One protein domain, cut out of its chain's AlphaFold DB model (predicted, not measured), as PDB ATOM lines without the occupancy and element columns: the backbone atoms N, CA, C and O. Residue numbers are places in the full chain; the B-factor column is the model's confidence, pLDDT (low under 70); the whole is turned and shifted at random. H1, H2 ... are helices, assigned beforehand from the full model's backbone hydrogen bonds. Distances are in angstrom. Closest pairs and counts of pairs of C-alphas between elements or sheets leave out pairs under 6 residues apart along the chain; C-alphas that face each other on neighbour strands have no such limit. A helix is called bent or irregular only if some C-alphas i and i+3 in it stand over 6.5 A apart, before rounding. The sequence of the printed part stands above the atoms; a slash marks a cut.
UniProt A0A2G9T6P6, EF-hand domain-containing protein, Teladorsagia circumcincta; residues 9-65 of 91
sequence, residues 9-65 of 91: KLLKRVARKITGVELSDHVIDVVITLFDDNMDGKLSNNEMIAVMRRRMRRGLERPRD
ATOM      1  N   LYS A   9     -19.325 -20.922  34.239       84.56
ATOM      2  CA  LYS A   9     -19.266 -19.543  33.735       84.56
ATOM      3  C   LYS A   9     -20.459 -18.697  34.191       84.56
ATOM      4  O   LYS A   9     -20.304 -17.497  34.438       84.56
ATOM      5  N   LEU A  10     -21.641 -19.307  34.296       85.12
ATOM      6  CA  LEU A  10     -22.841 -18.648  34.808       85.12
ATOM      7  C   LEU A  10     -22.696 -18.409  36.312       85.12
ATOM      8  O   LEU A  10     -22.934 -17.292  36.771       85.12
ATOM      9  N   LEU A  11     -22.220 -19.418  37.047       84.06
ATOM     10  CA  LEU A  11     -21.985 -19.332  38.486       84.06
ATOM     11  C   LEU A  11     -20.971 -18.231  38.828       84.06
ATOM     12  O   LEU A  11     -21.262 -17.387  39.673       84.06
ATOM     13  N   LYS A  12     -19.847 -18.143  38.099       87.81
ATOM     14  CA  LYS A  12     -18.845 -17.068  38.252       87.81
ATOM     15  C   LYS A  12     -19.455 -15.678  38.075       87.81
ATOM     16  O   LYS A  12     -19.206 -14.764  38.862       87.81
ATOM     17  N   ARG A  13     -20.280 -15.511  37.035       87.94
ATOM     18  CA  ARG A  13     -20.906 -14.226  36.694       87.94
ATOM     19  C   ARG A  13     -21.953 -13.813  37.728       87.94
ATOM     20  O   ARG A  13     -22.014 -12.642  38.094       87.94
ATOM     21  N   VAL A  14     -22.764 -14.760  38.192       87.38
ATOM     22  CA  VAL A  14     -23.782 -14.526  39.223       87.38
ATOM     23  C   VAL A  14     -23.120 -14.221  40.562       87.38
ATOM     24  O   VAL A  14     -23.498 -13.246  41.204       87.38
ATOM     25  N   ALA A  15     -22.086 -14.974  40.942       87.75
ATOM     26  CA  ALA A  15     -21.344 -14.735  42.170       87.75
ATOM     27  C   ALA A  15     -20.726 -13.330  42.178       87.75
ATOM     28  O   ALA A  15     -21.027 -12.556  43.080       87.75
ATOM     29  N   ARG A  16     -20.012 -12.930  41.115       89.69
ATOM     30  CA  ARG A  16     -19.475 -11.563  40.993       89.69
ATOM     31  C   ARG A  16     -20.568 -10.493  41.077       89.69
ATOM     32  O   ARG A  16     -20.355  -9.449  41.684       89.69
ATOM     33  N   LYS A  17     -21.737 -10.738  40.477       90.19
ATOM     34  CA  LYS A  17     -22.855  -9.781  40.468       90.19
ATOM     35  C   LYS A  17     -23.540  -9.637  41.833       90.19
ATOM     36  O   LYS A  17     -24.062  -8.564  42.111       90.19
ATOM     37  N   ILE A  18     -23.556 -10.689  42.654       89.56
ATOM     38  CA  ILE A  18     -24.245 -10.700  43.956       89.56
ATOM     39  C   ILE A  18     -23.297 -10.329  45.100       89.56
ATOM     40  O   ILE A  18     -23.674  -9.558  45.974       89.56
ATOM     41  N   THR A  19     -22.082 -10.876  45.113       88.06
ATOM     42  CA  THR A  19     -21.136 -10.703  46.227       88.06
ATOM     43  C   THR A  19     -20.093  -9.623  45.964       88.06
ATOM     44  O   THR A  19     -19.407  -9.213  46.893       88.06
ATOM     45  N   GLY A  20     -19.945  -9.160  44.717       90.06
ATOM     46  CA  GLY A  20     -18.919  -8.185  44.336       90.06
ATOM     47  C   GLY A  20     -17.489  -8.735  44.351       90.06
ATOM     48  O   GLY A  20     -16.552  -7.979  44.113       90.06
ATOM     49  N   VAL A  21     -17.306 -10.034  44.608       88.12
ATOM     50  CA  VAL A  21     -15.995 -10.687  44.714       88.12
ATOM     51  C   VAL A  21     -15.742 -11.553  43.480       88.12
ATOM     52  O   VAL A  21     -16.637 -12.254  43.004       88.12
ATOM     53  N   GLU A  22     -14.515 -11.529  42.958       86.31
ATOM     54  CA  GLU A  22     -14.083 -12.476  41.928       86.31
ATOM     55  C   GLU A  22     -13.621 -13.781  42.578       86.31
ATOM     56  O   GLU A  22     -12.608 -13.823  43.275       86.31
ATOM     57  N   LEU A  23     -14.376 -14.859  42.357       86.00
ATOM     58  CA  LEU A  23     -13.960 -16.194  42.773       86.00
ATOM     59  C   LEU A  23     -12.960 -16.780  41.769       86.00
ATOM     60  O   LEU A  23     -13.135 -16.652  40.552       86.00
ATOM     61  N   SER A  24     -11.940 -17.457  42.301       90.75
ATOM     62  CA  SER A  24     -10.999 -18.266  41.521       90.75
ATOM     63  C   SER A  24     -11.709 -19.461  40.879       90.75
ATOM     64  O   SER A  24     -12.613 -20.041  41.484       90.75
ATOM     65  N   ASP A  25     -11.276 -19.852  39.677       88.19
ATOM     66  CA  ASP A  25     -11.864 -20.971  38.926       88.19
ATOM     67  C   ASP A  25     -11.784 -22.292  39.703       88.19
ATOM     68  O   ASP A  25     -12.738 -23.063  39.704       88.19
ATOM     69  N   HIS A  26     -10.723 -22.494  40.490       90.56
ATOM     70  CA  HIS A  26     -10.594 -23.681  41.338       90.56
ATOM     71  C   HIS A  26     -11.696 -23.776  42.406       90.56
ATOM     72  O   HIS A  26     -12.202 -24.858  42.686       90.56
ATOM     73  N   VAL A  27     -12.107 -22.646  42.993       89.44
ATOM     74  CA  VAL A  27     -13.183 -22.635  43.998       89.44
ATOM     75  C   VAL A  27     -14.513 -23.003  43.349       89.44
ATOM     76  O   VAL A  27     -15.327 -23.693  43.953       89.44
ATOM     77  N   ILE A  28     -14.726 -22.562  42.111       88.38
ATOM     78  CA  ILE A  28     -15.933 -22.866  41.344       88.38
ATOM     79  C   ILE A  28     -15.987 -24.357  41.008       88.38
ATOM     80  O   ILE A  28     -17.025 -24.972  41.232       88.38
ATOM     81  N   ASP A  29     -14.872 -24.947  40.576       86.38
ATOM     82  CA  ASP A  29     -14.780 -26.386  40.307       86.38
ATOM     83  C   ASP A  29     -15.020 -27.225  41.564       86.38
ATOM     84  O   ASP A  29     -15.797 -28.178  41.532       86.38
ATOM     85  N   VAL A  30     -14.420 -26.857  42.701       87.75
ATOM     86  CA  VAL A  30     -14.653 -27.558  43.975       87.75
ATOM     87  C   VAL A  30     -16.121 -27.464  44.392       87.75
ATOM     88  O   VAL A  30     -16.699 -28.435  44.865       87.75
ATOM     89  N   VAL A  31     -16.758 -26.309  44.200       84.69
ATOM     90  CA  VAL A  31     -18.181 -26.137  44.518       84.69
ATOM     91  C   VAL A  31     -19.054 -26.988  43.598       84.69
ATOM     92  O   VAL A  31     -19.959 -27.652  44.092       84.69
ATOM     93  N   ILE A  32     -18.789 -27.006  42.291       83.56
ATOM     94  CA  ILE A  32     -19.563 -27.810  41.336       83.56
ATOM     95  C   ILE A  32     -19.397 -29.295  41.644       83.56
ATOM     96  O   ILE A  32     -20.391 -29.970  41.869       83.56
ATOM     97  N   THR A  33     -18.163 -29.779  41.778       83.31
ATOM     98  CA  THR A  33     -17.883 -31.194  42.083       83.31
ATOM     99  C   THR A  33     -18.482 -31.670  43.407       83.31
ATOM    100  O   THR A  33     -18.783 -32.848  43.553       83.31
ATOM    101  N   LEU A  34     -18.678 -30.776  44.381       82.38
ATOM    102  CA  LEU A  34     -19.265 -31.123  45.676       82.38
ATOM    103  C   LEU A  34     -20.801 -31.156  45.656       82.38
ATOM    104  O   LEU A  34     -21.407 -31.794  46.517       82.38
ATOM    105  N   PHE A  35     -21.436 -30.454  44.714       75.12
ATOM    106  CA  PHE A  35     -22.898 -30.369  44.597       75.12
ATOM    107  C   PHE A  35     -23.481 -31.118  43.394       75.12
ATOM    108  O   PHE A  35     -24.704 -31.225  43.302       75.12
ATOM    109  N   ASP A  36     -22.628 -31.628  42.514       80.00
ATOM    110  CA  ASP A  36     -22.971 -32.459  41.369       80.00
ATOM    111  C   ASP A  36     -23.145 -33.925  41.817       80.00
ATOM    112  O   ASP A  36     -22.179 -34.634  42.100       80.00
ATOM    113  N   ASP A  37     -24.401 -34.368  41.942       73.94
ATOM    114  CA  ASP A  37     -24.750 -35.735  42.370       73.94
ATOM    115  C   ASP A  37     -24.579 -36.764  41.226       73.94
ATOM    116  O   ASP A  37     -24.435 -37.960  41.485       73.94
ATOM    117  N   ASN A  38     -24.622 -36.328  39.962       76.00
ATOM    118  CA  ASN A  38     -24.589 -37.174  38.764       76.00
ATOM    119  C   ASN A  38     -23.269 -37.092  37.978       76.00
ATOM    120  O   ASN A  38     -23.122 -37.806  36.985       76.00
ATOM    121  N   MET A  39     -22.307 -36.300  38.454       75.69
ATOM    122  CA  MET A  39     -20.971 -36.112  37.878       75.69
ATOM    123  C   MET A  39     -21.002 -35.637  36.416       75.69
ATOM    124  O   MET A  39     -20.148 -36.026  35.616       75.69
ATOM    125  N   ASP A  40     -21.996 -34.828  36.040       78.75
ATOM    126  CA  ASP A  40     -22.127 -34.299  34.676       78.75
ATOM    127  C   ASP A  40     -21.400 -32.955  34.458       78.75
ATOM    128  O   ASP A  40     -21.347 -32.442  33.332       78.75
ATOM    129  N   GLY A  41     -20.790 -32.407  35.515       73.69
ATOM    130  CA  GLY A  41     -20.044 -31.151  35.516       73.69
ATOM    131  C   GLY A  41     -20.930 -29.909  35.431       73.69
ATOM    132  O   GLY A  41     -20.423 -28.804  35.208       73.69
ATOM    133  N   LYS A  42     -22.247 -30.065  35.577       77.31
ATOM    134  CA  LYS A  42     -23.240 -28.993  35.555       77.31
ATOM    135  C   LYS A  42     -24.068 -29.054  36.831       77.31
ATOM    136  O   LYS A  42     -24.055 -30.031  37.559       77.31
ATOM    137  N   LEU A  43     -24.767 -27.959  37.130       75.25
ATOM    138  CA  LEU A  43     -25.721 -27.933  38.235       75.25
ATOM    139  C   LEU A  43     -27.138 -27.782  37.688       75.25
ATOM    140  O   LEU A  43     -27.574 -26.683  37.327       75.25
ATOM    141  N   SER A  44     -27.879 -28.875  37.592       75.88
ATOM    142  CA  SER A  44     -29.281 -28.838  37.198       75.88
ATOM    143  C   SER A  44     -30.154 -28.277  38.332       75.88
ATOM    144  O   SER A  44     -29.832 -28.337  39.522       75.88
ATOM    145  N   ASN A  45     -31.316 -27.707  37.985       70.19
ATOM    146  CA  ASN A  45     -32.261 -27.223  39.004       70.19
ATOM    147  C   ASN A  45     -32.716 -28.356  39.945       70.19
ATOM    148  O   ASN A  45     -33.021 -28.104  41.110       70.19
ATOM    149  N   ASN A  46     -32.730 -29.597  39.455       70.81
ATOM    150  CA  ASN A  46     -33.140 -30.761  40.227       70.81
ATOM    151  C   ASN A  46     -32.081 -31.154  41.267       70.81
ATOM    152  O   ASN A  46     -32.465 -31.418  42.406       70.81
ATOM    153  N   GLU A  47     -30.786 -31.119  40.930       74.44
ATOM    154  CA  GLU A  47     -29.692 -31.326  41.898       74.44
ATOM    155  C   GLU A  47     -29.704 -30.246  42.976       74.44
ATOM    156  O   GLU A  47     -29.685 -30.548  44.168       74.44
ATOM    157  N   MET A  48     -29.847 -28.976  42.587       69.94
ATOM    158  CA  MET A  48     -29.896 -27.882  43.556       69.94
ATOM    159  C   MET A  48     -31.074 -28.043  44.535       69.94
ATOM    160  O   MET A  48     -30.911 -27.873  45.746       69.94
ATOM    161  N   ILE A  49     -32.256 -28.441  44.045       74.81
ATOM    162  CA  ILE A  49     -33.426 -28.732  44.889       74.81
ATOM    163  C   ILE A  49     -33.202 -29.989  45.738       74.81
ATOM    164  O   ILE A  49     -33.595 -30.004  46.908       74.81
ATOM    165  N   ALA A  50     -32.576 -31.034  45.195       73.31
ATOM    166  CA  ALA A  50     -32.247 -32.250  45.931       73.31
ATOM    167  C   ALA A  50     -31.313 -31.937  47.109       73.31
ATOM    168  O   ALA A  50     -31.620 -32.312  48.245       73.31
ATOM    169  N   VAL A  51     -30.263 -31.144  46.881       72.88
ATOM    170  CA  VAL A  51     -29.333 -30.655  47.907       72.88
ATOM    171  C   VAL A  51     -30.056 -29.796  48.949       72.88
ATOM    172  O   VAL A  51     -29.896 -30.025  50.154       72.88
ATOM    173  N   MET A  52     -30.903 -28.846  48.530       69.50
ATOM    174  CA  MET A  52     -31.695 -28.030  49.463       69.50
ATOM    175  C   MET A  52     -32.645 -28.886  50.314       69.50
ATOM    176  O   MET A  52     -32.734 -28.680  51.526       69.50
ATOM    177  N   ARG A  53     -33.309 -29.891  49.729       69.69
ATOM    178  CA  ARG A  53     -34.176 -30.839  50.454       69.69
ATOM    179  C   ARG A  53     -33.389 -31.721  51.420       69.69
ATOM    180  O   ARG A  53     -33.891 -32.029  52.499       69.69
ATOM    181  N   ARG A  54     -32.173 -32.134  51.058       67.75
ATOM    182  CA  ARG A  54     -31.283 -32.938  51.914       67.75
ATOM    183  C   ARG A  54     -30.824 -32.138  53.134       67.75
ATOM    184  O   ARG A  54     -30.876 -32.643  54.252       67.75
ATOM    185  N   ARG A  55     -30.482 -30.857  52.943       68.25
ATOM    186  CA  ARG A  55     -30.118 -29.924  54.028       68.25
ATOM    187  C   ARG A  55     -31.297 -29.565  54.930       68.25
ATOM    188  O   ARG A  55     -31.151 -29.598  56.150       68.25
ATOM    189  N   MET A  56     -32.470 -29.288  54.354       65.94
ATOM    190  CA  MET A  56     -33.714 -29.068  55.111       65.94
ATOM    191  C   MET A  56     -34.033 -30.242  56.035       65.94
ATOM    192  O   MET A  56     -34.532 -30.049  57.141       65.94
ATOM    193  N   ARG A  57     -33.703 -31.462  55.605       61.62
ATOM    194  CA  ARG A  57     -34.003 -32.665  56.368       61.62
ATOM    195  C   ARG A  57     -33.100 -32.905  57.571       61.62
ATOM    196  O   ARG A  57     -33.460 -33.791  58.324       61.62
ATOM    197  N   ARG A  58     -32.008 -32.158  57.818       67.62
ATOM    198  CA  ARG A  58     -31.135 -32.227  59.029       67.62
ATOM    199  C   ARG A  58     -30.811 -33.642  59.588       67.62
ATOM    200  O   ARG A  58     -30.410 -33.755  60.739       67.62
ATOM    201  N   GLY A  59     -30.989 -34.724  58.824       63.53
ATOM    202  CA  GLY A  59     -30.936 -36.105  59.336       63.53
ATOM    203  C   GLY A  59     -32.214 -36.640  60.020       63.53
ATOM    204  O   GLY A  59     -32.216 -37.775  60.479       63.53
ATOM    205  N   LEU A  60     -33.319 -35.890  60.038       57.19
ATOM    206  CA  LEU A  60     -34.663 -36.281  60.507       57.19
ATOM    207  C   LEU A  60     -35.456 -37.126  59.489       57.19
ATOM    208  O   LEU A  60     -36.661 -37.312  59.628       57.19
ATOM    209  N   GLU A  61     -34.803 -37.638  58.445       57.16
ATOM    210  CA  GLU A  61     -35.458 -38.454  57.413       57.16
ATOM    211  C   GLU A  61     -35.770 -39.878  57.890       57.16
ATOM    212  O   GLU A  61     -36.555 -40.585  57.265       57.16
ATOM    213  N   ARG A  62     -35.204 -40.283  59.031       55.25
ATOM    214  CA  ARG A  62     -35.632 -41.473  59.758       55.25
ATOM    215  C   ARG A  62     -36.545 -41.037  60.902       55.25
ATOM    216  O   ARG A  62     -36.043 -40.813  62.007       55.25
ATOM    217  N   PRO A  63     -37.871 -40.899  60.691       54.81
ATOM    218  CA  PRO A  63     -38.769 -41.049  61.824       54.81
ATOM    219  C   PRO A  63     -38.418 -42.407  62.429       54.81
ATOM    220  O   PRO A  63     -38.403 -43.401  61.703       54.81
ATOM    221  N   ARG A  64     -38.034 -42.435  63.711       56.91
ATOM    222  CA  ARG A  64     -37.802 -43.689  64.438       56.91
ATOM    223  C   ARG A  64     -38.910 -44.664  64.063       56.91
ATOM    224  O   ARG A  64     -40.080 -44.306  64.152       56.91
ATOM    225  N   ASP A  65     -38.502 -45.817  63.557       58.78
ATOM    226  CA  ASP A  65     -39.284 -46.727  62.738       58.78
ATOM    227  C   ASP A  65     -40.725 -46.929  63.231       58.78
ATOM    228  O   ASP A  65     -41.017 -47.778  64.065       58.78
TER     229      ASP A  65
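AT A GLANCE: This is residues 9 to 65 of the 91 residues of the protein "EF-hand domain-containing protein" of Teladorsagia circumcincta (UniProt A0A2G9T6P6). Three short helices make a loose, open zigzag, their centres at the corners of a triangle: H2 has H1 near one part of it, about perpendicular to it, and H3 meeting it near its last residue, Phe 35, at a steep tilt, while H1 and H3 stay apart. The far part of H3 and the stretch after it, residues 52 to 65, stick out from the body as an arm that adds much of the length, while residues 36 to 44 make a loop between H2 and H3. The printed part has 57 residues with three named helices, in the order H1, H2, H3 along the chain, and no named strand; the class is all helix, with 34 residues in named helices. The whole is loose, with a radius of gyration of the C-alphas of 14.4 A, and elongated, spanning 47 by 24 by 18 A along its three main axes.

IN THESE COORDINATES: The longest helix by residues is H3, residues 45 to 56, 12 residues from Asn 45 to Met 56. It runs from C-alpha 45 at (-32.261, -27.223, 39.004) to C-alpha 56 at (-33.714, -29.068, 55.111), a length of 16.3 A from first to last C-alpha, and its N-to-C direction is (-0.03, -0.08, 1.00), nearly along z. Before it in the chain comes H2, residues 25 to 35, from Asp 25 to Phe 35, 15.6 A from first to last C-alpha. H1, residues 9 to 19, is 15.4 A long from first to last C-alpha and begins at Lys 9, with its C-alpha at (-19.266, -19.543, 33.735). No helix is bent or irregular. Residues 57 to 65 follow H3, and the last printed C-alpha, that of Asp 65, is at (-39.284, -46.727, 62.738).

HOW THE PARTS SIT: H3 and H2 only just touch, with 3 pairs of C-alphas within 8 A. The closest C-alphas of the two are those of Phe 35 and Val 51, 7.2 A apart. H3 touches H2 with residues 47 to 51 alone. Their lines stand at a steep tilt of 69.7 degrees, only just short of about perpendicular, and they run the same way; their centres are 16.5 A apart. H2 and H1 are close but not clearly touching, with 2 pairs of C-alphas within 8 A. The closest C-alphas here are those of Lys 12 and Ile 28, 7.2 A apart. The lines of H1 and H2 are about perpendicular, at 80 degrees, with 13.3 A between their centres. H1 and H3 are apart. In the backbones of H1, H2 and H3, every O i to N i+4 pair is within hydrogen-bond range.

THE WHOLE: The C-alphas farthest apart are those of Glu 22 and Asp 65, at 47.3 A, and the first and last printed C-alphas, those of Lys 9 and Asp 65, are 44.5 A apart. Residues 52 to 65, of which 52 to 56 belong to H3, stand free. Without them the body has 43 residues, spans 29 by 19 by 14 A and has a radius of gyration of the C-alphas of 10.8 A. The printed part has no cut. The link from H1 to H2, with 5 residues between them, is tight; the link from H2 to H3, with 9 residues, is short; neither is long. The mean pLDDT of the printed part is 77.4, with means of 87 for H1, 85 for H2 and 71 for H3. The model's confidence is low, under 70, at 15 residues: residue 48 and residues 52 to 65.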